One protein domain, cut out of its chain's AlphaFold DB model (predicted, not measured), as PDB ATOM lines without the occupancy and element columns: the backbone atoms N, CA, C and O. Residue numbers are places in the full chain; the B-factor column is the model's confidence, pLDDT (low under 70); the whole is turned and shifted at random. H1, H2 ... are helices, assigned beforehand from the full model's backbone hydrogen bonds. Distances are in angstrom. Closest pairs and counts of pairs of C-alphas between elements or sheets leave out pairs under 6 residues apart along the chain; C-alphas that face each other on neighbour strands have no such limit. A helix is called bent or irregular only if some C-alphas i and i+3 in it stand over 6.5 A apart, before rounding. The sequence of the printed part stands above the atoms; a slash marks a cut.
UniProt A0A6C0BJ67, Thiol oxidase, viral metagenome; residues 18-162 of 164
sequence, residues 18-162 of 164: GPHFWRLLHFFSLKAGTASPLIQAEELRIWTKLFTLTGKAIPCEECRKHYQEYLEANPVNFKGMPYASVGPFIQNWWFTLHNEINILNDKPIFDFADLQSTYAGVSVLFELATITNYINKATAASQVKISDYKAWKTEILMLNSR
ATOM      1  N   GLY A  18     -34.305  33.691 -11.540       96.88
ATOM      2  CA  GLY A  18     -35.506  34.348 -12.060       96.88
ATOM      3  C   GLY A  18     -35.410  34.717 -13.542       96.88
ATOM      4  O   GLY A  18     -36.301  34.339 -14.304       96.88
ATOM      5  N   PRO A  19     -34.316  35.361 -14.003       97.88
ATOM      6  CA  PRO A  19     -34.153  35.710 -15.414       97.88
ATOM      7  C   PRO A  19     -34.249  34.511 -16.366       97.88
ATOM      8  O   PRO A  19     -34.779  34.649 -17.465       97.88
ATOM      9  N   HIS A  20     -33.781  33.332 -15.950       98.38
ATOM     10  CA  HIS A  20     -33.804  32.123 -16.777       98.38
ATOM     11  C   HIS A  20     -35.220  31.546 -16.917       98.38
ATOM     12  O   HIS A  20     -35.620  31.130 -18.005       98.38
ATOM     13  N   PHE A  21     -36.016  31.575 -15.838       98.00
ATOM     14  CA  PHE A  21     -37.439  31.224 -15.910       98.00
ATOM     15  C   PHE A  21     -38.189  32.168 -16.851       98.00
ATOM     16  O   PHE A  21     -38.888  31.698 -17.748       98.00
ATOM     17  N   TRP A  22     -37.997  33.483 -16.695       98.38
ATOM     18  CA  TRP A  22     -38.650  34.477 -17.549       98.38
ATOM     19  C   TRP A  22     -38.293  34.315 -19.021       98.38
ATOM     20  O   TRP A  22     -39.183  34.372 -19.864       98.38
ATOM     21  N   ARG A  23     -37.018  34.046 -19.336       98.50
ATOM     22  CA  ARG A  23     -36.580  33.782 -20.713       98.50
ATOM     23  C   ARG A  23     -37.332  32.616 -21.342       98.50
ATOM     24  O   ARG A  23     -37.809  32.761 -22.460       98.50
ATOM     25  N   LEU A  24     -37.471  31.491 -20.637       98.12
ATOM     26  CA  LEU A  24     -38.216  30.342 -21.159       98.12
ATOM     27  C   LEU A  24     -39.709  30.639 -21.306       98.12
ATOM     28  O   LEU A  24     -40.278  30.348 -22.354       98.12
ATOM     29  N   LEU A  25     -40.342  31.215 -20.281       98.44
ATOM     30  CA  LEU A  25     -41.781  31.490 -20.297       98.44
ATOM     31  C   LEU A  25     -42.149  32.457 -21.429       98.44
ATOM     32  O   LEU A  25     -43.053  32.158 -22.210       98.44
ATOM     33  N   HIS A  26     -41.394  33.550 -21.585       98.56
ATOM     34  CA  HIS A  26     -41.611  34.505 -22.673       98.56
ATOM     35  C   HIS A  26     -41.293  33.899 -24.040       98.56
ATOM     36  O   HIS A  26     -42.115  34.012 -24.946       98.56
ATOM     37  N   PHE A  27     -40.187  33.160 -24.181       98.31
ATOM     38  CA  PHE A  27     -39.860  32.458 -25.429       98.31
ATOM     39  C   PHE A  27     -40.978  31.517 -25.890       98.31
ATOM     40  O   PHE A  27     -41.356  31.530 -27.061       98.31
ATOM     41  N   PHE A  28     -41.532  30.709 -24.981       98.38
ATOM     42  CA  PHE A  28     -42.637  29.819 -25.328       98.38
ATOM     43  C   PHE A  28     -43.938  30.586 -25.570       98.38
ATOM     44  O   PHE A  28     -44.681  30.213 -26.473       98.38
ATOM     45  N   SER A  29     -44.198  31.678 -24.843       98.19
ATOM     46  CA  SER A  29     -45.392  32.501 -25.073       98.19
ATOM     47  C   SER A  29     -45.444  33.085 -26.491       98.19
ATOM     48  O   SER A  29     -46.509  33.108 -27.101       98.19
ATOM     49  N   LEU A  30     -44.291  33.451 -27.067       97.88
ATOM     50  CA  LEU A  30     -44.187  33.936 -28.451       97.88
ATOM     51  C   LEU A  30     -44.606  32.888 -29.497       97.88
ATOM     52  O   LEU A  30     -44.935  33.244 -30.625       97.88
ATOM     53  N   LYS A  31     -44.593  31.602 -29.134       96.56
ATOM     54  CA  LYS A  31     -44.976  30.470 -29.996       96.56
ATOM     55  C   LYS A  31     -46.359  29.907 -29.665       96.56
ATOM     56  O   LYS A  31     -46.841  29.015 -30.354       96.56
ATOM     57  N   ALA A  32     -46.990  30.380 -28.594       97.50
ATOM     58  CA  ALA A  32     -48.282  29.871 -28.173       97.50
ATOM     59  C   ALA A  32     -49.359  30.121 -29.237       97.50
ATOM     60  O   ALA A  32     -49.390  31.178 -29.866       97.50
ATOM     61  N   GLY A  33     -50.257  29.154 -29.427       96.38
ATOM     62  CA  GLY A  33     -51.357  29.281 -30.385       96.38
ATOM     63  C   GLY A  33     -50.945  29.087 -31.849       96.38
ATOM     64  O   GLY A  33     -51.724  29.413 -32.744       96.38
ATOM     65  N   THR A  34     -49.741  28.569 -32.120       95.31
ATOM     66  CA  THR A  34     -49.265  28.288 -33.491       95.31
ATOM     67  C   THR A  34     -49.189  26.795 -33.814       95.31
ATOM     68  O   THR A  34     -48.661  26.415 -34.860       95.31
ATOM     69  N   ALA A  35     -49.660  25.926 -32.920       94.00
ATOM     70  CA  ALA A  35     -49.615  24.485 -33.110       94.00
ATOM     71  C   ALA A  35     -50.612  24.031 -34.194       94.00
ATOM     72  O   ALA A  35     -51.666  24.640 -34.416       94.00
ATOM     73  N   SER A  36     -50.285  22.931 -34.878       93.38
ATOM     74  CA  SER A  36     -51.163  22.384 -35.915       93.38
ATOM     75  C   SER A  36     -52.499  21.918 -35.314       93.38
ATOM     76  O   SER A  36     -52.523  21.489 -34.155       93.38
ATOM     77  N   PRO A  37     -53.613  21.940 -36.078       94.75
ATOM     78  CA  PRO A  37     -54.942  21.553 -35.587       94.75
ATOM     79  C   PRO A  37     -54.994  20.224 -34.822       94.75
ATOM     80  O   PRO A  37     -55.744  20.095 -33.859       94.75
ATOM     81  N   LEU A  38     -54.156  19.255 -35.203       95.12
ATOM     82  CA  LEU A  38     -54.101  17.923 -34.593       95.12
ATOM     83  C   LEU A  38     -53.594  17.919 -33.142       95.12
ATOM     84  O   LEU A  38     -53.902  16.989 -32.401       95.12
ATOM     85  N   ILE A  39     -52.827  18.933 -32.734       95.31
ATOM     86  CA  ILE A  39     -52.166  18.987 -31.419       95.31
ATOM     87  C   ILE A  39     -52.582  20.198 -30.571       95.31
ATOM     88  O   ILE A  39     -52.083  20.357 -29.458       95.31
ATOM     89  N   GLN A  40     -53.526  21.027 -31.033       96.19
ATOM     90  CA  GLN A  40     -53.984  22.215 -30.292       96.19
ATOM     91  C   GLN A  40     -54.520  21.858 -28.903       96.19
ATOM     92  O   GLN A  40     -54.143  22.470 -27.910       96.19
ATOM     93  N   ALA A  41     -55.355  20.818 -28.804       96.25
ATOM     94  CA  ALA A  41     -55.894  20.372 -27.518       96.25
ATOM     95  C   ALA A  41     -54.787  19.941 -26.539       96.25
ATOM     96  O   ALA A  41     -54.889  20.173 -25.332       96.25
ATOM     97  N   GLU A  42     -53.712  19.336 -27.052       96.56
ATOM     98  CA  GLU A  42     -52.556  18.967 -26.241       96.56
ATOM     99  C   GLU A  42     -51.773  20.205 -25.792       96.56
ATOM    100  O   GLU A  42     -51.446  20.311 -24.612       96.56
ATOM    101  N   GLU A  43     -51.529  21.164 -26.687       97.69
ATOM    102  CA  GLU A  43     -50.859  22.426 -26.363       97.69
ATOM    103  C   GLU A  43     -51.594  23.187 -25.246       97.69
ATOM    104  O   GLU A  43     -50.978  23.573 -24.251       97.69
ATOM    105  N   LEU A  44     -52.923  23.315 -25.345       97.88
ATOM    106  CA  LEU A  44     -53.743  23.958 -24.310       97.88
ATOM    107  C   LEU A  44     -53.653  23.229 -22.966       97.88
ATOM    108  O   LEU A  44     -53.575  23.865 -21.908       97.88
ATOM    109  N   ARG A  45     -53.621  21.889 -22.986       97.56
ATOM    110  CA  ARG A  45     -53.422  21.076 -21.779       97.56
ATOM    111  C   ARG A  45     -52.050  21.339 -21.158       97.56
ATOM    112  O   ARG A  45     -51.948  21.417 -19.932       97.56
ATOM    113  N   ILE A  46     -51.003  21.432 -21.974       98.12
ATOM    114  CA  ILE A  46     -49.637  21.689 -21.511       98.12
ATOM    115  C   ILE A  46     -49.551  23.091 -20.892       98.12
ATOM    116  O   ILE A  46     -49.098  23.216 -19.755       98.12
ATOM    117  N   TRP A  47     -50.075  24.125 -21.558       98.38
ATOM    118  CA  TRP A  47     -50.117  25.484 -21.008       98.38
ATOM    119  C   TRP A  47     -50.881  25.561 -19.689       98.38
ATOM    120  O   TRP A  47     -50.356  26.094 -18.715       98.38
ATOM    121  N   THR A  48     -52.070  24.956 -19.612       98.00
ATOM    122  CA  THR A  48     -52.869  24.906 -18.372       98.00
ATOM    123  C   THR A  48     -52.055  24.338 -17.205       98.00
ATOM    124  O   THR A  48     -52.037  24.894 -16.102       98.00
ATOM    125  N   LYS A  49     -51.321  23.246 -17.450       98.12
ATOM    126  CA  LYS A  49     -50.425  22.670 -16.446       98.12
ATOM    127  C   LYS A  49     -49.250  23.583 -16.125       98.12
ATOM    128  O   LYS A  49     -48.915  23.698 -14.951       98.12
ATOM    129  N   LEU A  50     -48.636  24.232 -17.114       98.25
ATOM    130  CA  LEU A  50     -47.505  25.135 -16.898       98.25
ATOM    131  C   LEU A  50     -47.866  26.317 -16.002       98.25
ATOM    132  O   LEU A  50     -47.094  26.604 -15.090       98.25
ATOM    133  N   PHE A  51     -49.037  26.941 -16.171       98.38
ATOM    134  CA  PHE A  51     -49.485  28.000 -15.254       98.38
ATOM    135  C   PHE A  51     -49.549  27.495 -13.807       98.38
ATOM    136  O   PHE A  51     -49.025  28.133 -12.897       98.38
ATOM    137  N   THR A  52     -50.089  26.300 -13.580       97.50
ATOM    138  CA  THR A  52     -50.173  25.730 -12.223       97.50
ATOM    139  C   THR A  52     -48.803  25.298 -11.681       97.50
ATOM    140  O   THR A  52     -48.465  25.533 -10.520       97.50
ATOM    141  N   LEU A  53     -47.996  24.629 -12.508       98.38
ATOM    142  CA  LEU A  53     -46.705  24.065 -12.114       98.38
ATOM    143  C   LEU A  53     -45.637  25.138 -11.916       98.38
ATOM    144  O   LEU A  53     -44.748  24.933 -11.094       98.38
ATOM    145  N   THR A  54     -45.732  26.278 -12.607       98.25
ATOM    146  CA  THR A  54     -44.798  27.400 -12.425       98.25
ATOM    147  C   THR A  54     -44.819  27.878 -10.977       98.25
ATOM    148  O   THR A  54     -43.761  27.953 -10.358       98.25
ATOM    149  N   GLY A  55     -46.003  28.040 -10.373       95.62
ATOM    150  CA  GLY A  55     -46.123  28.378  -8.951       95.62
ATOM    151  C   GLY A  55     -45.406  27.382  -8.034       95.62
ATOM    152  O   GLY A  55     -44.728  27.766  -7.087       95.62
ATOM    153  N   LYS A  56     -45.472  26.084  -8.340       97.00
ATOM    154  CA  LYS A  56     -44.810  25.043  -7.535       97.00
ATOM    155  C   LYS A  56     -43.294  24.987  -7.755       97.00
ATOM    156  O   LYS A  56     -42.558  24.656  -6.830       97.00
ATOM    157  N   ALA A  57     -42.827  25.311  -8.960       97.69
ATOM    158  CA  ALA A  57     -41.421  25.225  -9.349       97.69
ATOM    159  C   ALA A  57     -40.572  26.436  -8.921       97.69
ATOM    160  O   ALA A  57     -39.345  26.346  -8.943       97.69
ATOM    161  N   ILE A  58     -41.196  27.548  -8.520       97.44
ATOM    162  CA  ILE A  58     -40.499  28.746  -8.036       97.44
ATOM    163  C   ILE A  58     -39.763  28.440  -6.712       97.44
ATOM    164  O   ILE A  58     -40.409  28.030  -5.744       97.44
ATOM    165  N   PRO A  59     -38.436  28.659  -6.617       96.25
ATOM    166  CA  PRO A  59     -37.624  28.364  -5.430       96.25
ATOM    167  C   PRO A  59     -37.552  29.505  -4.402       96.25
ATOM    168  O   PRO A  59     -36.646  29.548  -3.582       96.25
ATOM    169  N   CYS A  60     -38.499  30.434  -4.440       95.44
ATOM    170  CA  CYS A  60     -38.629  31.546  -3.502       95.44
ATOM    171  C   CYS A  60     -40.045  31.507  -2.924       95.44
ATOM    172  O   CYS A  60     -41.012  31.507  -3.681       95.44
ATOM    173  N   GLU A  61     -40.177  31.431  -1.602       94.81
ATOM    174  CA  GLU A  61     -41.480  31.270  -0.947       94.81
ATOM    175  C   GLU A  61     -42.403  32.471  -1.188       94.81
ATOM    176  O   GLU A  61     -43.531  32.290  -1.643       94.81
ATOM    177  N   GLU A  62     -41.900  33.687  -0.981       94.50
ATOM    178  CA  GLU A  62     -42.653  34.925  -1.213       94.50
ATOM    179  C   GLU A  62     -43.051  35.074  -2.684       94.50
ATOM    180  O   GLU A  62     -44.207  35.341  -3.000       94.50
ATOM    181  N   CYS A  63     -42.123  34.792  -3.601       96.38
ATOM    182  CA  CYS A  63     -42.370  34.828  -5.038       96.38
ATOM    183  C   CYS A  63     -43.429  33.796  -5.461       96.38
ATOM    184  O   CYS A  63     -44.258  34.068  -6.326       96.38
ATOM    185  N   ARG A  64     -43.413  32.603  -4.849       96.56
ATOM    186  CA  ARG A  64     -44.416  31.555  -5.068       96.56
ATOM    187  C   ARG A  64     -45.788  31.998  -4.572       96.56
ATOM    188  O   ARG A  64     -46.762  31.793  -5.290       96.56
ATOM    189  N   LYS A  65     -45.857  32.587  -3.377       96.50
ATOM    190  CA  LYS A  65     -47.099  33.115  -2.807       96.50
ATOM    191  C   LYS A  65     -47.683  34.212  -3.699       96.50
ATOM    192  O   LYS A  65     -48.824  34.088  -4.121       96.50
ATOM    193  N   HIS A  66     -46.869  35.197  -4.078       96.62
ATOM    194  CA  HIS A  66     -47.285  36.274  -4.978       96.62
ATOM    195  C   HIS A  66     -47.792  35.735  -6.325       96.62
ATOM    196  O   HIS A  66     -48.837  36.145  -6.818       96.62
ATOM    197  N   TYR A  67     -47.089  34.757  -6.907       98.31
ATOM    198  CA  TYR A  67     -47.537  34.106  -8.138       98.31
ATOM    199  C   TYR A  67     -48.894  33.404  -7.977       98.31
ATOM    200  O   TYR A  67     -49.719  33.451  -8.885       98.31
ATOM    201  N   GLN A  68     -49.125  32.729  -6.847       97.88
ATOM    202  CA  GLN A  68     -50.393  32.047  -6.569       97.88
ATOM    203  C   GLN A  68     -51.542  33.045  -6.426       97.88
ATOM    204  O   GLN A  68     -52.559  32.871  -7.088       97.88
ATOM    205  N   GLU A  69     -51.347  34.114  -5.653       98.00
ATOM    206  CA  GLU A  69     -52.325  35.199  -5.500       98.00
ATOM    207  C   GLU A  69     -52.655  35.837  -6.858       98.00
ATOM    208  O   GLU A  69     -53.825  36.024  -7.197       98.00
ATOM    209  N   TYR A  70     -51.635  36.083  -7.688       98.44
ATOM    210  CA  TYR A  70     -51.839  36.602  -9.036       98.44
ATOM    211  C   TYR A  70     -52.620  35.634  -9.930       98.44
ATOM    212  O   TYR A  70     -53.520  36.057 -10.651       98.44
ATOM    213  N   LEU A  71     -52.292  34.339  -9.895       98.31
ATOM    214  CA  LEU A  71     -52.974  33.314 -10.687       98.31
ATOM    215  C   LEU A  71     -54.435  33.126 -10.256       98.31
ATOM    216  O   LEU A  71     -55.285  32.859 -11.103       98.31
ATOM    217  N   GLU A  72     -54.732  33.271  -8.966       97.69
ATOM    218  CA  GLU A  72     -56.097  33.249  -8.434       97.69
ATOM    219  C   GLU A  72     -56.901  34.477  -8.882       97.69
ATOM    220  O   GLU A  72     -58.057  34.336  -9.285       97.69
ATOM    221  N   ALA A  73     -56.283  35.663  -8.873       98.06
ATOM    222  CA  ALA A  73     -56.904  36.902  -9.343       98.06
ATOM    223  C   ALA A  73     -57.058  36.961 -10.877       98.06
ATOM    224  O   ALA A  73     -58.000  37.568 -11.382       98.06
ATOM    225  N   ASN A  74     -56.159  36.304 -11.616       97.94
ATOM    226  CA  ASN A  74     -56.101  36.297 -13.079       97.94
ATOM    227  C   ASN A  74     -56.154  34.858 -13.623       97.94
ATOM    228  O   ASN A  74     -55.171  34.373 -14.202       97.94
ATOM    229  N   PRO A  75     -57.282  34.142 -13.443       96.06
ATOM    230  CA  PRO A  75     -57.371  32.726 -13.767       96.06
ATOM    231  C   PRO A  75     -57.197  32.470 -15.266       96.06
ATOM    232  O   PRO A  75     -57.780  33.144 -16.117       96.06
ATOM    233  N   VAL A  76     -56.437  31.427 -15.594       96.56
ATOM    234  CA  VAL A  76     -56.234  30.988 -16.977       96.56
ATOM    235  C   VAL A  76     -57.257  29.921 -17.346       96.56
ATOM    236  O   VAL A  76     -57.265  28.827 -16.782       96.56
ATOM    237  N   ASN A  77     -58.105  30.224 -18.330       94.56
ATOM    238  CA  ASN A  77     -59.095  29.291 -18.852       94.56
ATOM    239  C   ASN A  77     -59.214  29.414 -20.377       94.56
ATOM    240  O   ASN A  77     -59.657  30.433 -20.897       94.56
ATOM    241  N   PHE A  78     -58.865  28.340 -21.084       96.56
ATOM    242  CA  PHE A  78     -58.949  28.277 -22.545       96.56
ATOM    243  C   PHE A  78     -60.280  27.714 -23.062       96.56
ATOM    244  O   PHE A  78     -60.493  27.640 -24.272       96.56
ATOM    245  N   LYS A  79     -61.191  27.278 -22.181       95.06
ATOM    246  CA  LYS A  79     -62.458  26.664 -22.594       95.06
ATOM    247  C   LYS A  79     -63.298  27.662 -23.395       95.06
ATOM    248  O   LYS A  79     -63.718  28.684 -22.868       95.06
ATOM    249  N   GLY A  80     -63.581  27.323 -24.653       94.62
ATOM    250  CA  GLY A  80     -64.365  28.164 -25.563       94.62
ATOM    251  C   GLY A  80     -63.593  29.343 -26.163       94.62
ATOM    252  O   GLY A  80     -64.169  30.096 -26.944       94.62
ATOM    253  N   MET A  81     -62.306  29.500 -25.842       96.81
ATOM    254  CA  MET A  81     -61.454  30.512 -26.458       96.81
ATOM    255  C   MET A  81     -61.141  30.106 -27.909       96.81
ATOM    256  O   MET A  81     -60.682  28.981 -28.130       96.81
ATOM    257  N   PRO A  82     -61.347  30.989 -28.906       97.25
ATOM    258  CA  PRO A  82     -60.858  30.750 -30.258       97.25
ATOM    259  C   PRO A  82     -59.348  30.524 -30.236       97.25
ATOM    260  O   PRO A  82     -58.615  31.295 -29.618       97.25
ATOM    261  N   TYR A  83     -58.867  29.492 -30.929       97.19
ATOM    262  CA  TYR A  83     -57.455  29.113 -30.858       97.19
ATOM    263  C   TYR A  83     -56.503  30.243 -31.294       97.19
ATOM    264  O   TYR A  83     -55.462  30.446 -30.682       97.19
ATOM    265  N   ALA A  84     -56.912  31.062 -32.268       96.31
ATOM    266  CA  ALA A  84     -56.158  32.241 -32.701       96.31
ATOM    267  C   ALA A  84     -55.939  33.293 -31.587       96.31
ATOM    268  O   ALA A  84     -55.005  34.086 -31.671       96.31
ATOM    269  N   SER A  85     -56.765  33.296 -30.536       98.00
ATOM    270  CA  SER A  85     -56.647  34.215 -29.394       98.00
ATOM    271  C   SER A  85     -55.743  33.683 -28.275       98.00
ATOM    272  O   SER A  85     -55.369  34.444 -27.385       98.00
ATOM    273  N   VAL A  86     -55.370  32.398 -28.312       98.06
ATOM    274  CA  VAL A  86     -54.590  31.724 -27.257       98.06
ATOM    275  C   VAL A  86     -53.189  32.315 -27.132       98.06
ATOM    276  O   VAL A  86     -52.748  32.617 -26.024       98.06
ATOM    277  N   GLY A  87     -52.502  32.511 -28.260       98.12
ATOM    278  CA  GLY A  87     -51.163  33.099 -28.296       98.12
ATOM    279  C   GLY A  87     -51.115  34.498 -27.677       98.12
ATOM    280  O   GLY A  87     -50.423  34.682 -26.672       98.12
ATOM    281  N   PRO A  88     -51.898  35.463 -28.202       98.31
ATOM    282  CA  PRO A  88     -51.990  36.807 -27.635       98.31
ATOM    283  C   PRO A  88     -52.363  36.816 -26.149       98.31
ATOM    284  O   PRO A  88     -51.778  37.572 -25.376       98.31
ATOM    285  N   PHE A  89     -53.290  35.947 -25.727       98.69
ATOM    286  CA  PHE A  89     -53.664  35.822 -24.320       98.69
ATOM    287  C   PHE A  89     -52.474  35.403 -23.445       98.69
ATOM    288  O   PHE A  89     -52.194  36.059 -22.443       98.69
ATOM    289  N   ILE A  90     -51.755  34.340 -23.822       98.69
ATOM    290  CA  ILE A  90     -50.624  33.825 -23.035       98.69
ATOM    291  C   ILE A  90     -49.488  34.854 -22.980       98.69
ATOM    292  O   ILE A  90     -48.938  35.081 -21.902       98.69
ATOM    293  N   GLN A  91     -49.160  35.501 -24.104       98.50
ATOM    294  CA  GLN A  91     -48.146  36.564 -24.147       98.50
ATOM    295  C   GLN A  91     -48.510  37.711 -23.207       98.50
ATOM    296  O   GLN A  91     -47.701  38.101 -22.365       98.50
ATOM    297  N   ASN A  92     -49.747  38.208 -23.300       98.56
ATOM    298  CA  ASN A  92     -50.204  39.312 -22.467       98.56
ATOM    299  C   ASN A  92     -50.220  38.947 -20.975       98.56
ATOM    300  O   ASN A  92     -49.833  39.768 -20.147       98.56
ATOM    301  N   TRP A  93     -50.626  37.724 -20.621       98.75
ATOM    302  CA  TRP A  93     -50.669  37.275 -19.227       98.75
ATOM    303  C   TRP A  93     -49.275  37.287 -18.587       98.75
ATOM    304  O   TRP A  93     -49.073  37.903 -17.541       98.75
ATOM    305  N   TRP A  94     -48.281  36.663 -19.236       98.56
ATOM    306  CA  TRP A  94     -46.909  36.634 -18.713       98.56
ATOM    307  C   TRP A  94     -46.257  38.013 -18.721       98.56
ATOM    308  O   TRP A  94     -45.508  38.336 -17.799       98.56
ATOM    309  N   PHE A  95     -46.530  38.823 -19.745       98.56
ATOM    310  CA  PHE A  95     -46.047  40.198 -19.829       98.56
ATOM    311  C   PHE A  95     -46.570  41.050 -18.671       98.56
ATOM    312  O   PHE A  95     -45.782  41.710 -17.993       98.56
ATOM    313  N   THR A  96     -47.879  40.990 -18.413       98.56
ATOM    314  CA  THR A  96     -48.538  41.780 -17.366       98.56
ATOM    315  C   THR A  96     -47.984  41.410 -15.995       98.56
ATOM    316  O   THR A  96     -47.481  42.282 -15.291       98.56
ATOM    317  N   LEU A  97     -47.940  40.113 -15.668       98.56
ATOM    318  CA  LEU A  97     -47.345  39.634 -14.420       98.56
ATOM    319  C   LEU A  97     -45.884  40.086 -14.257       98.56
ATOM    320  O   LEU A  97     -45.482  40.536 -13.184       98.56
ATOM    321  N   HIS A  98     -45.065  39.950 -15.304       98.25
ATOM    322  CA  HIS A  98     -43.649  40.305 -15.216       98.25
ATOM    323  C   HIS A  98     -43.464  41.809 -14.970       98.25
ATOM    324  O   HIS A  98     -42.609  42.193 -14.173       98.25
ATOM    325  N   ASN A  99     -44.292  42.655 -15.590       98.38
ATOM    326  CA  ASN A  99     -44.254  44.097 -15.368       98.38
ATOM    327  C   ASN A  99     -44.812  44.525 -14.009       98.38
ATOM    328  O   ASN A  99     -44.244  45.429 -13.403       98.38
ATOM    329  N   GLU A 100     -45.838  43.860 -13.480       97.75
ATOM    330  CA  GLU A 100     -46.271  44.081 -12.094       97.75
ATOM    331  C   GLU A 100     -45.143  43.766 -11.108       97.75
ATOM    332  O   GLU A 100     -44.840  44.567 -10.225       97.75
ATOM    333  N   ILE A 101     -44.437  42.651 -11.313       95.81
ATOM    334  CA  ILE A 101     -43.252  42.310 -10.517       95.81
ATOM    335  C   ILE A 101     -42.138  43.349 -10.706       95.81
ATOM    336  O   ILE A 101     -41.457  43.675  -9.735       95.81
ATOM    337  N   ASN A 102     -41.937  43.887 -11.913       96.44
ATOM    338  CA  ASN A 102     -40.957  44.953 -12.131       96.44
ATOM    339  C   ASN A 102     -41.309  46.208 -11.327       96.44
ATOM    340  O   ASN A 102     -40.446  46.710 -10.613       96.44
ATOM    341  N   ILE A 103     -42.567  46.652 -11.374       96.81
ATOM    342  CA  ILE A 103     -43.055  47.812 -10.618       96.81
ATOM    343  C   ILE A 103     -42.853  47.601  -9.114       96.81
ATOM    344  O   ILE A 103     -42.302  48.470  -8.448       96.81
ATOM    345  N   LEU A 104     -43.219  46.428  -8.585       93.25
ATOM    346  CA  LEU A 104     -43.043  46.089  -7.165       93.25
ATOM    347  C   LEU A 104     -41.577  46.092  -6.701       93.25
ATOM    348  O   LEU A 104     -41.317  46.210  -5.508       93.25
ATOM    349  N   ASN A 105     -40.631  45.918  -7.624       92.25
ATOM    350  CA  ASN A 105     -39.196  45.876  -7.338       92.25
ATOM    351  C   ASN A 105     -38.452  47.123  -7.845       92.25
ATOM    352  O   ASN A 105     -37.232  47.056  -8.021       92.25
ATOM    353  N   ASP A 106     -39.167  48.214  -8.142       95.88
ATOM    354  CA  ASP A 106     -38.609  49.464  -8.679       95.88
ATOM    355  C   ASP A 106     -37.723  49.252  -9.927       95.88
ATOM    356  O   ASP A 106     -36.711  49.924 -10.146       95.88
ATOM    357  N   LYS A 107     -38.088  48.275 -10.764       95.12
ATOM    358  CA  LYS A 107     -37.434  47.994 -12.048       95.12
ATOM    359  C   LYS A 107     -38.140  48.744 -13.180       95.12
ATOM    360  O   LYS A 107     -39.350  48.958 -13.111       95.12
ATOM    361  N   PRO A 108     -37.418  49.086 -14.265       96.12
ATOM    362  CA  PRO A 108     -38.038  49.655 -15.454       96.12
ATOM    363  C   PRO A 108     -39.165  48.769 -15.994       96.12
ATOM    364  O   PRO A 108     -39.039  47.542 -16.024       96.12
ATOM    365  N   ILE A 109     -40.240  49.406 -16.455       96.88
ATOM    366  CA  ILE A 109     -41.316  48.733 -17.184       96.88
ATOM    367  C   ILE A 109     -40.757  48.271 -18.533       96.88
ATOM    368  O   ILE A 109     -40.107  49.037 -19.243       96.88
ATOM    369  N   PHE A 110     -41.007  47.012 -18.869       96.62
ATOM    370  CA  PHE A 110     -40.647  46.417 -20.148       96.62
ATOM    371  C   PHE A 110     -41.715  46.750 -21.196       96.62
ATOM    372  O   PHE A 110     -42.905  46.561 -20.931       96.62
ATOM    373  N   ASP A 111     -41.311  47.231 -22.373       97.62
ATOM    374  CA  ASP A 111     -42.235  47.525 -23.473       97.62
ATOM    375  C   ASP A 111     -42.666  46.224 -24.167       97.62
ATOM    376  O   ASP A 111     -41.848  45.358 -24.480       97.62
ATOM    377  N   PHE A 112     -43.966  46.078 -24.429       97.19
ATOM    378  CA  PHE A 112     -44.500  44.918 -25.140       97.19
ATOM    379  C   PHE A 112     -43.902  44.797 -26.547       97.19
ATOM    380  O   PHE A 112     -43.686  43.684 -27.032       97.19
ATOM    381  N   ALA A 113     -43.585  45.927 -27.189       97.19
ATOM    382  CA  ALA A 113     -42.976  45.954 -28.517       97.19
ATOM    383  C   ALA A 113     -41.613  45.235 -28.570       97.19
ATOM    384  O   ALA A 113     -41.246  44.680 -29.608       97.19
ATOM    385  N   ASP A 114     -40.900  45.169 -27.441       97.69
ATOM    386  CA  ASP A 114     -39.579  44.547 -27.338       97.69
ATOM    387  C   ASP A 114     -39.635  43.043 -27.026       97.69
ATOM    388  O   ASP A 114     -38.598  42.373 -26.993       97.69
ATOM    389  N   LEU A 115     -40.826  42.472 -26.802       97.06
ATOM    390  CA  LEU A 115     -40.984  41.068 -26.405       97.06
ATOM    391  C   LEU A 115     -40.340  40.118 -27.427       97.06
ATOM    392  O   LEU A 115     -39.563  39.229 -27.065       97.06
ATOM    393  N   GLN A 116     -40.614  40.347 -28.714       97.12
ATOM    394  CA  GLN A 116     -40.092  39.524 -29.803       97.12
ATOM    395  C   GLN A 116     -38.563  39.623 -29.904       97.12
ATOM    396  O   GLN A 116     -37.883  38.596 -29.918       97.12
ATOM    397  N   SER A 117     -38.012  40.838 -29.967       97.56
ATOM    398  CA  SER A 117     -36.567  41.062 -30.126       97.56
ATOM    399  C   SER A 117     -35.770  40.552 -28.921       97.56
ATOM    400  O   SER A 117     -34.669  40.028 -29.090       97.56
ATOM    401  N   THR A 118     -36.348  40.635 -27.721       97.75
ATOM    402  CA  THR A 118     -35.704  40.220 -26.469       97.75
ATOM    403  C   THR A 118     -35.679  38.702 -26.297       97.75
ATOM    404  O   THR A 118     -34.666  38.148 -25.861       97.75
ATOM    405  N   TYR A 119     -36.779  38.011 -26.617       98.06
ATOM    406  CA  TYR A 119     -36.957  36.608 -26.225       98.06
ATOM    407  C   TYR A 119     -36.937  35.599 -27.378       98.06
ATOM    408  O   TYR A 119     -36.776  34.413 -27.105       98.06
ATOM    409  N   ALA A 120     -37.025  36.002 -28.651       95.31
ATOM    410  CA  ALA A 120     -37.089  35.046 -29.767       95.31
ATOM    411  C   ALA A 120     -35.833  34.162 -29.929       95.31
ATOM    412  O   ALA A 120     -35.927  33.054 -30.456       95.31
ATOM    413  N   GLY A 121     -34.665  34.634 -29.476       94.88
ATOM    414  CA  GLY A 121     -33.371  33.947 -29.607       94.88
ATOM    415  C   GLY A 121     -32.974  33.052 -28.428       94.88
ATOM    416  O   GLY A 121     -31.801  32.703 -28.296       94.88
ATOM    417  N   VAL A 122     -33.900  32.720 -27.527       96.69
ATOM    418  CA  VAL A 122     -33.591  31.943 -26.317       96.69
ATOM    419  C   VAL A 122     -33.191  30.499 -26.652       96.69
ATOM    420  O   VAL A 122     -33.902  29.771 -27.343       96.69
ATOM    421  N   SER A 123     -32.060  30.049 -26.098       96.88
ATOM    422  CA  SER A 123     -31.614  28.652 -26.179       96.88
ATOM    423  C   SER A 123     -32.243  27.817 -25.062       96.88
ATOM    424  O   SER A 123     -31.783  27.831 -23.920       96.88
ATOM    425  N   VAL A 124     -33.283  27.047 -25.396       96.44
ATOM    426  CA  VAL A 124     -34.054  26.256 -24.418       96.44
ATOM    427  C   VAL A 124     -33.172  25.309 -23.602       96.44
ATOM    428  O   VAL A 124     -33.323  25.218 -22.383       96.44
ATOM    429  N   LEU A 125     -32.228  24.617 -24.247       96.25
ATOM    430  CA  LEU A 125     -31.340  23.669 -23.567       96.25
ATOM    431  C   LEU A 125     -30.412  24.369 -22.569       96.25
ATOM    432  O   LEU A 125     -30.222  23.866 -21.461       96.25
ATOM    433  N   PHE A 126     -29.871  25.532 -22.941       97.88
ATOM    434  CA  PHE A 126     -29.014  26.327 -22.065       97.88
ATOM    435  C   PHE A 126     -29.782  26.832 -20.839       97.88
ATOM    436  O   PHE A 126     -29.325  26.658 -19.705       97.88
ATOM    437  N   GLU A 127     -30.972  27.399 -21.049       98.31
ATOM    438  CA  GLU A 127     -31.795  27.906 -19.950       98.31
ATOM    439  C   GLU A 127     -32.238  26.771 -19.017       98.31
ATOM    440  O   GLU A 127     -32.102  26.876 -17.799       98.31
ATOM    441  N   LEU A 128     -32.684  25.633 -19.561       98.12
ATOM    442  CA  LEU A 128     -33.072  24.476 -18.750       98.12
ATOM    443  C   LEU A 128     -31.906  23.894 -17.948       98.12
ATOM    444  O   LEU A 128     -32.110  23.502 -16.794       98.12
ATOM    445  N   ALA A 129     -30.709  23.810 -18.532       98.31
ATOM    446  CA  ALA A 129     -29.514  23.360 -17.822       98.31
ATOM    447  C   ALA A 129     -29.172  24.315 -16.670       98.31
ATOM    448  O   ALA A 129     -28.946  23.876 -15.540       98.31
ATOM    449  N   THR A 130     -29.227  25.621 -16.931       98.19
ATOM    450  CA  THR A 130     -28.950  26.658 -15.933       98.19
ATOM    451  C   THR A 130     -29.963  26.633 -14.791       98.19
ATOM    452  O   THR A 130     -29.578  26.571 -13.622       98.19
ATOM    453  N   ILE A 131     -31.260  26.566 -15.104       98.00
ATOM    454  CA  ILE A 131     -32.316  26.415 -14.098       98.00
ATOM    455  C   ILE A 131     -32.124  25.124 -13.300       98.00
ATOM    456  O   ILE A 131     -32.212  25.158 -12.076       98.00
ATOM    457  N   THR A 132     -31.818  23.997 -13.956       98.12
ATOM    458  CA  THR A 132     -31.583  22.714 -13.267       98.12
ATOM    459  C   THR A 132     -30.479  22.860 -12.214       98.12
ATOM    460  O   THR A 132     -30.640  22.400 -11.084       98.12
ATOM    461  N   ASN A 133     -29.381  23.545 -12.550       97.25
ATOM    462  CA  ASN A 133     -28.272  23.771 -11.624       97.25
ATOM    463  C   ASN A 133     -28.695  24.585 -10.396       97.25
ATOM    464  O   ASN A 133     -28.327  24.236  -9.272       97.25
ATOM    465  N   TYR A 134     -29.482  25.646 -10.587       97.44
ATOM    466  CA  TYR A 134     -29.987  26.450  -9.475       97.44
ATOM    467  C   TYR A 134     -31.020  25.703  -8.637       97.44
ATOM    468  O   TYR A 134     -30.927  25.716  -7.413       97.44
ATOM    469  N   ILE A 135     -31.948  24.980  -9.264       97.19
ATOM    470  CA  ILE A 135     -32.948  24.189  -8.545       97.19
ATOM    471  C   ILE A 135     -32.291  23.103  -7.693       97.19
ATOM    472  O   ILE A 135     -32.709  22.901  -6.558       97.19
ATOM    473  N   ASN A 136     -31.230  22.449  -8.172       95.62
ATOM    474  CA  ASN A 136     -30.501  21.470  -7.361       95.62
ATOM    475  C   ASN A 136     -29.942  22.101  -6.071       95.62
ATOM    476  O   ASN A 136     -30.041  21.499  -5.001       95.62
ATOM    477  N   LYS A 137     -29.416  23.333  -6.148       95.44
ATOM    478  CA  LYS A 137     -28.969  24.098  -4.969       95.44
ATOM    479  C   LYS A 137     -30.146  24.487  -4.070       95.44
ATOM    480  O   LYS A 137     -30.078  24.288  -2.861       95.44
ATOM    481  N   ALA A 138     -31.245  24.967  -4.654       95.19
ATOM    482  CA  ALA A 138     -32.461  25.329  -3.925       95.19
ATOM    483  C   ALA A 138     -33.082  24.139  -3.184       95.19
ATOM    484  O   ALA A 138     -33.525  24.281  -2.048       95.19
ATOM    485  N   THR A 139     -33.094  22.952  -3.794       94.44
ATOM    486  CA  THR A 139     -33.560  21.720  -3.148       94.44
ATOM    487  C   THR A 139     -32.642  21.310  -2.003       94.44
ATOM    488  O   THR A 139     -33.146  20.926  -0.951       94.44
ATOM    489  N   ALA A 140     -31.317  21.431  -2.154       93.19
ATOM    490  CA  ALA A 140     -30.382  21.179  -1.053       93.19
ATOM    491  C   ALA A 140     -30.589  22.146   0.132       93.19
ATOM    492  O   ALA A 140     -30.332  21.778   1.276       93.19
ATOM    493  N   ALA A 141     -31.099  23.349  -0.141       92.69
ATOM    494  CA  ALA A 141     -31.508  24.345   0.848       92.69
ATOM    495  C   ALA A 141     -33.005  24.273   1.236       92.69
ATOM    496  O   ALA A 141     -33.504  25.172   1.909       92.69
ATOM    497  N   SER A 142     -33.739  23.234   0.816       93.00
ATOM    498  CA  SER A 142     -35.177  23.036   1.085       93.00
ATOM    499  C   SER A 142     -36.119  24.149   0.593       93.00
ATOM    500  O   SER A 142     -37.260  24.232   1.040       93.00
ATOM    501  N   GLN A 143     -35.695  24.983  -0.359       93.44
ATOM    502  CA  GLN A 143     -36.508  26.081  -0.899       93.44
ATOM    503  C   GLN A 143     -37.570  25.604  -1.912       93.44
ATOM    504  O   GLN A 143     -38.603  26.251  -2.112       93.44
ATOM    505  N   VAL A 144     -37.336  24.459  -2.564       96.00
ATOM    506  CA  VAL A 144     -38.256  23.842  -3.535       96.00
ATOM    507  C   VAL A 144     -38.076  22.329  -3.586       96.00
ATOM    508  O   VAL A 144     -36.960  21.814  -3.450       96.00
ATOM    509  N   LYS A 145     -39.164  21.598  -3.842       97.19
ATOM    510  CA  LYS A 145     -39.094  20.156  -4.084       97.19
ATOM    511  C   LYS A 145     -38.629  19.898  -5.512       97.19
ATOM    512  O   LYS A 145     -39.221  20.389  -6.473       97.19
ATOM    513  N   ILE A 146     -37.631  19.033  -5.667       97.00
ATOM    514  CA  ILE A 146     -37.142  18.640  -6.995       97.00
ATOM    515  C   ILE A 146     -38.239  18.002  -7.865       97.00
ATOM    516  O   ILE A 146     -38.194  18.114  -9.087       97.00
ATOM    517  N   SER A 147     -39.238  17.349  -7.259       98.06
ATOM    518  CA  SER A 147     -40.385  16.773  -7.973       98.06
ATOM    519  C   SER A 147     -41.242  17.832  -8.661       98.06
ATOM    520  O   SER A 147     -41.664  17.616  -9.796       98.06
ATOM    521  N   ASP A 148     -41.455  18.979  -8.010       97.81
ATOM    522  CA  ASP A 148     -42.266  20.073  -8.551       97.81
ATOM    523  C   ASP A 148     -41.570  20.696  -9.766       97.81
ATOM    524  O   ASP A 148     -42.179  20.873 -10.822       97.81
ATOM    525  N   TYR A 149     -40.255  20.907  -9.662       98.00
ATOM    526  CA  TYR A 149     -39.448  21.341 -10.798       98.00
ATOM    527  C   TYR A 149     -39.421  20.316 -11.937       98.00
ATOM    528  O   TYR A 149     -39.567  20.688 -13.098       98.00
ATOM    529  N   LYS A 150     -39.240  19.023 -11.638       98.38
ATOM    530  CA  LYS A 150     -39.229  17.974 -12.670       98.38
ATOM    531  C   LYS A 150     -40.550  17.931 -13.435       98.38
ATOM    532  O   LYS A 150     -40.517  17.836 -14.656       98.38
ATOM    533  N   ALA A 151     -41.684  18.053 -12.744       98.44
ATOM    534  CA  ALA A 151     -42.992  18.130 -13.388       98.44
ATOM    535  C   ALA A 151     -43.093  19.346 -14.324       98.44
ATOM    536  O   ALA A 151     -43.495  19.198 -15.475       98.44
ATOM    537  N   TRP A 152     -42.662  20.526 -13.865       98.56
ATOM    538  CA  TRP A 152     -42.622  21.738 -14.689       98.56
ATOM    539  C   TRP A 152     -41.716  21.583 -15.919       98.56
ATOM    540  O   TRP A 152     -42.130  21.856 -17.045       98.56
ATOM    541  N   LYS A 153     -40.497  21.066 -15.725       98.44
ATOM    542  CA  LYS A 153     -39.519  20.824 -16.794       98.44
ATOM    543  C   LYS A 153     -40.055  19.863 -17.854       98.44
ATOM    544  O   LYS A 153     -39.798  20.074 -19.036       98.44
ATOM    545  N   THR A 154     -40.789  18.826 -17.452       98.31
ATOM    546  CA  THR A 154     -41.426  17.897 -18.391       98.31
ATOM    547  C   THR A 154     -42.381  18.629 -19.325       98.31
ATOM    548  O   THR A 154     -42.274  18.464 -20.534       98.31
ATOM    549  N   GLU A 155     -43.266  19.481 -18.802       98.06
ATOM    550  CA  GLU A 155     -44.223  20.215 -19.641       98.06
ATOM    551  C   GLU A 155     -43.516  21.250 -20.552       98.06
ATOM    552  O   GLU A 155     -43.909  21.409 -21.706       98.06
ATOM    553  N   ILE A 156     -42.409  21.865 -20.106       97.62
ATOM    554  CA  ILE A 156     -41.550  22.701 -20.971       97.62
ATOM    555  C   ILE A 156     -40.965  21.897 -22.142       97.62
ATOM    556  O   ILE A 156     -41.005  22.341 -23.290       97.62
ATOM    557  N   LEU A 157     -40.426  20.705 -21.874       97.19
ATOM    558  CA  LEU A 157     -39.886  19.835 -22.924       97.19
ATOM    559  C   LEU A 157     -40.985  19.354 -23.881       97.19
ATOM    560  O   LEU A 157     -40.740  19.254 -25.083       97.19
ATOM    561  N   MET A 158     -42.197  19.112 -23.367       96.19
ATOM    562  CA  MET A 158     -43.353  18.800 -24.203       96.19
ATOM    563  C   MET A 158     -43.678  19.957 -25.153       96.19
ATOM    564  O   MET A 158     -43.747  19.699 -26.353       96.19
ATOM    565  N   LEU A 159     -43.782  21.210 -24.677       94.62
ATOM    566  CA  LEU A 159     -43.969  22.374 -25.564       94.62
ATOM    567  C   LEU A 159     -42.869  22.468 -26.621       94.62
ATOM    568  O   LEU A 159     -43.157  22.648 -27.803       94.62
ATOM    569  N   ASN A 160     -41.611  22.296 -26.212       93.94
ATOM    570  CA  ASN A 160     -40.490  22.338 -27.143       93.94
ATOM    571  C   ASN A 160     -40.644  21.317 -28.279       93.94
ATOM    572  O   ASN A 160     -40.404  21.656 -29.426       93.94
ATOM    573  N   SER A 161     -41.109  20.101 -27.982       92.12
ATOM    574  CA  SER A 161     -41.364  19.057 -28.990       92.12
ATOM    575  C   SER A 161     -42.649  19.235 -29.815       92.12
ATOM    576  O   SER A 161     -43.030  18.329 -30.554       92.12
ATOM    577  N   ARG A 162     -43.410  20.312 -29.598       88.44
ATOM    578  CA  ARG A 162     -44.644  20.620 -30.346       88.44
ATOM    579  C   ARG A 162     -44.493  21.835 -31.247       88.44
ATOM    580  O   ARG A 162     -45.218  21.950 -32.229       88.44
TER     581      ARG A 162
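What this domain is: This is residues 18 to 162 of the 164 residues of the protein "Thiol oxidase" of viral metagenome (UniProt A0A6C0BJ67). The short helix H1 sits in the middle of a bundle of helices: the longest helix, H4, runs beside it on one side, and H2, H7 and H6, side by side as a shallow trough, cover it on the other. H3 folds back from the end of H2 toward H4, and H5 crosses H1 near one end. The printed part has 145 residues with seven named helices, H1 to H7 in chain order, and no named strand: all helix. It is compact, with a radius of gyration of the C-alphas of 14.9 A and spans of 43 by 32 by 31 A.

Where its parts are: Find C-alpha 83 at (-57.455, 29.113, -30.858); from there H4, residues 83 to 104, runs 32.5 A to C-alpha 104 at (-43.043, 46.089, -7.165). H4 is irregular, but only just: C-alphas 84 and 87 are 6.7 A apart. H1 is residues 18 to 29, beginning at C-alpha 18 at (-35.506, 34.348, -12.060). H5, residues 112 to 119, is irregular, with C-alphas 113 and 116 at 7.2 A. H2, residues 40 to 57, spans 24.6 A and has a kink of 32 degrees near residue 51; H3 is residues 61 to 73. H6, residues 124 to 140, spans 24.2 A, and H7, residues 146 to 162, spans 24.6 A.

How they stand to each other: Start at the hub, H1, which touches H4, H5 and H6. Residues 25 to 29 of H1 touch residues 87 to 95 of H4 at a shallow tilt of 21 degrees, opposite ways; the closest C-alphas, of Ser 29 and Gln 91, are 5.0 A apart. H5 touches H1 about perpendicular, at 76 degrees, closest at the C-alphas of Phe 27 and Tyr 119, 5.1 A. H6 touches H1 at a steep tilt of 41 degrees, closest at the C-alphas of His 20 and Glu 127, 5.6 A. H6 and H7 form a helical hairpin at 8 degrees, with the C-alphas of Thr 139 and Ile 146 closest at 6.1 A. Next look at H2 and H7, which touch at a shallow tilt of 27 degrees, closest at the C-alphas of Ala 57 and Tyr 149, 4.6 A. H2 and H3 form the other helical hairpin, at 41 degrees, with the C-alphas of Gly 55 and Arg 64 closest at 5.3 A. H3 and H4 are close but not clearly touching, at 7.6 A between the C-alphas of Tyr 70 and Leu 97. Among the pairs that are apart are H3 and H6, and H4 and H7. Every O i to N i+4 pair is within hydrogen-bond range in H1, H3, H6 and H7, against 12 of 14 in H2, 16 of 18 in H4 and 2 of 4 in H5.

The domain as a whole: Look for the two C-alphas farthest apart at Leu 38 and Asp 106, 43.7 A. The printed part has no cut, and no link is long. The mean pLDDT of the printed part is 96.9, and no printed residue is under 70.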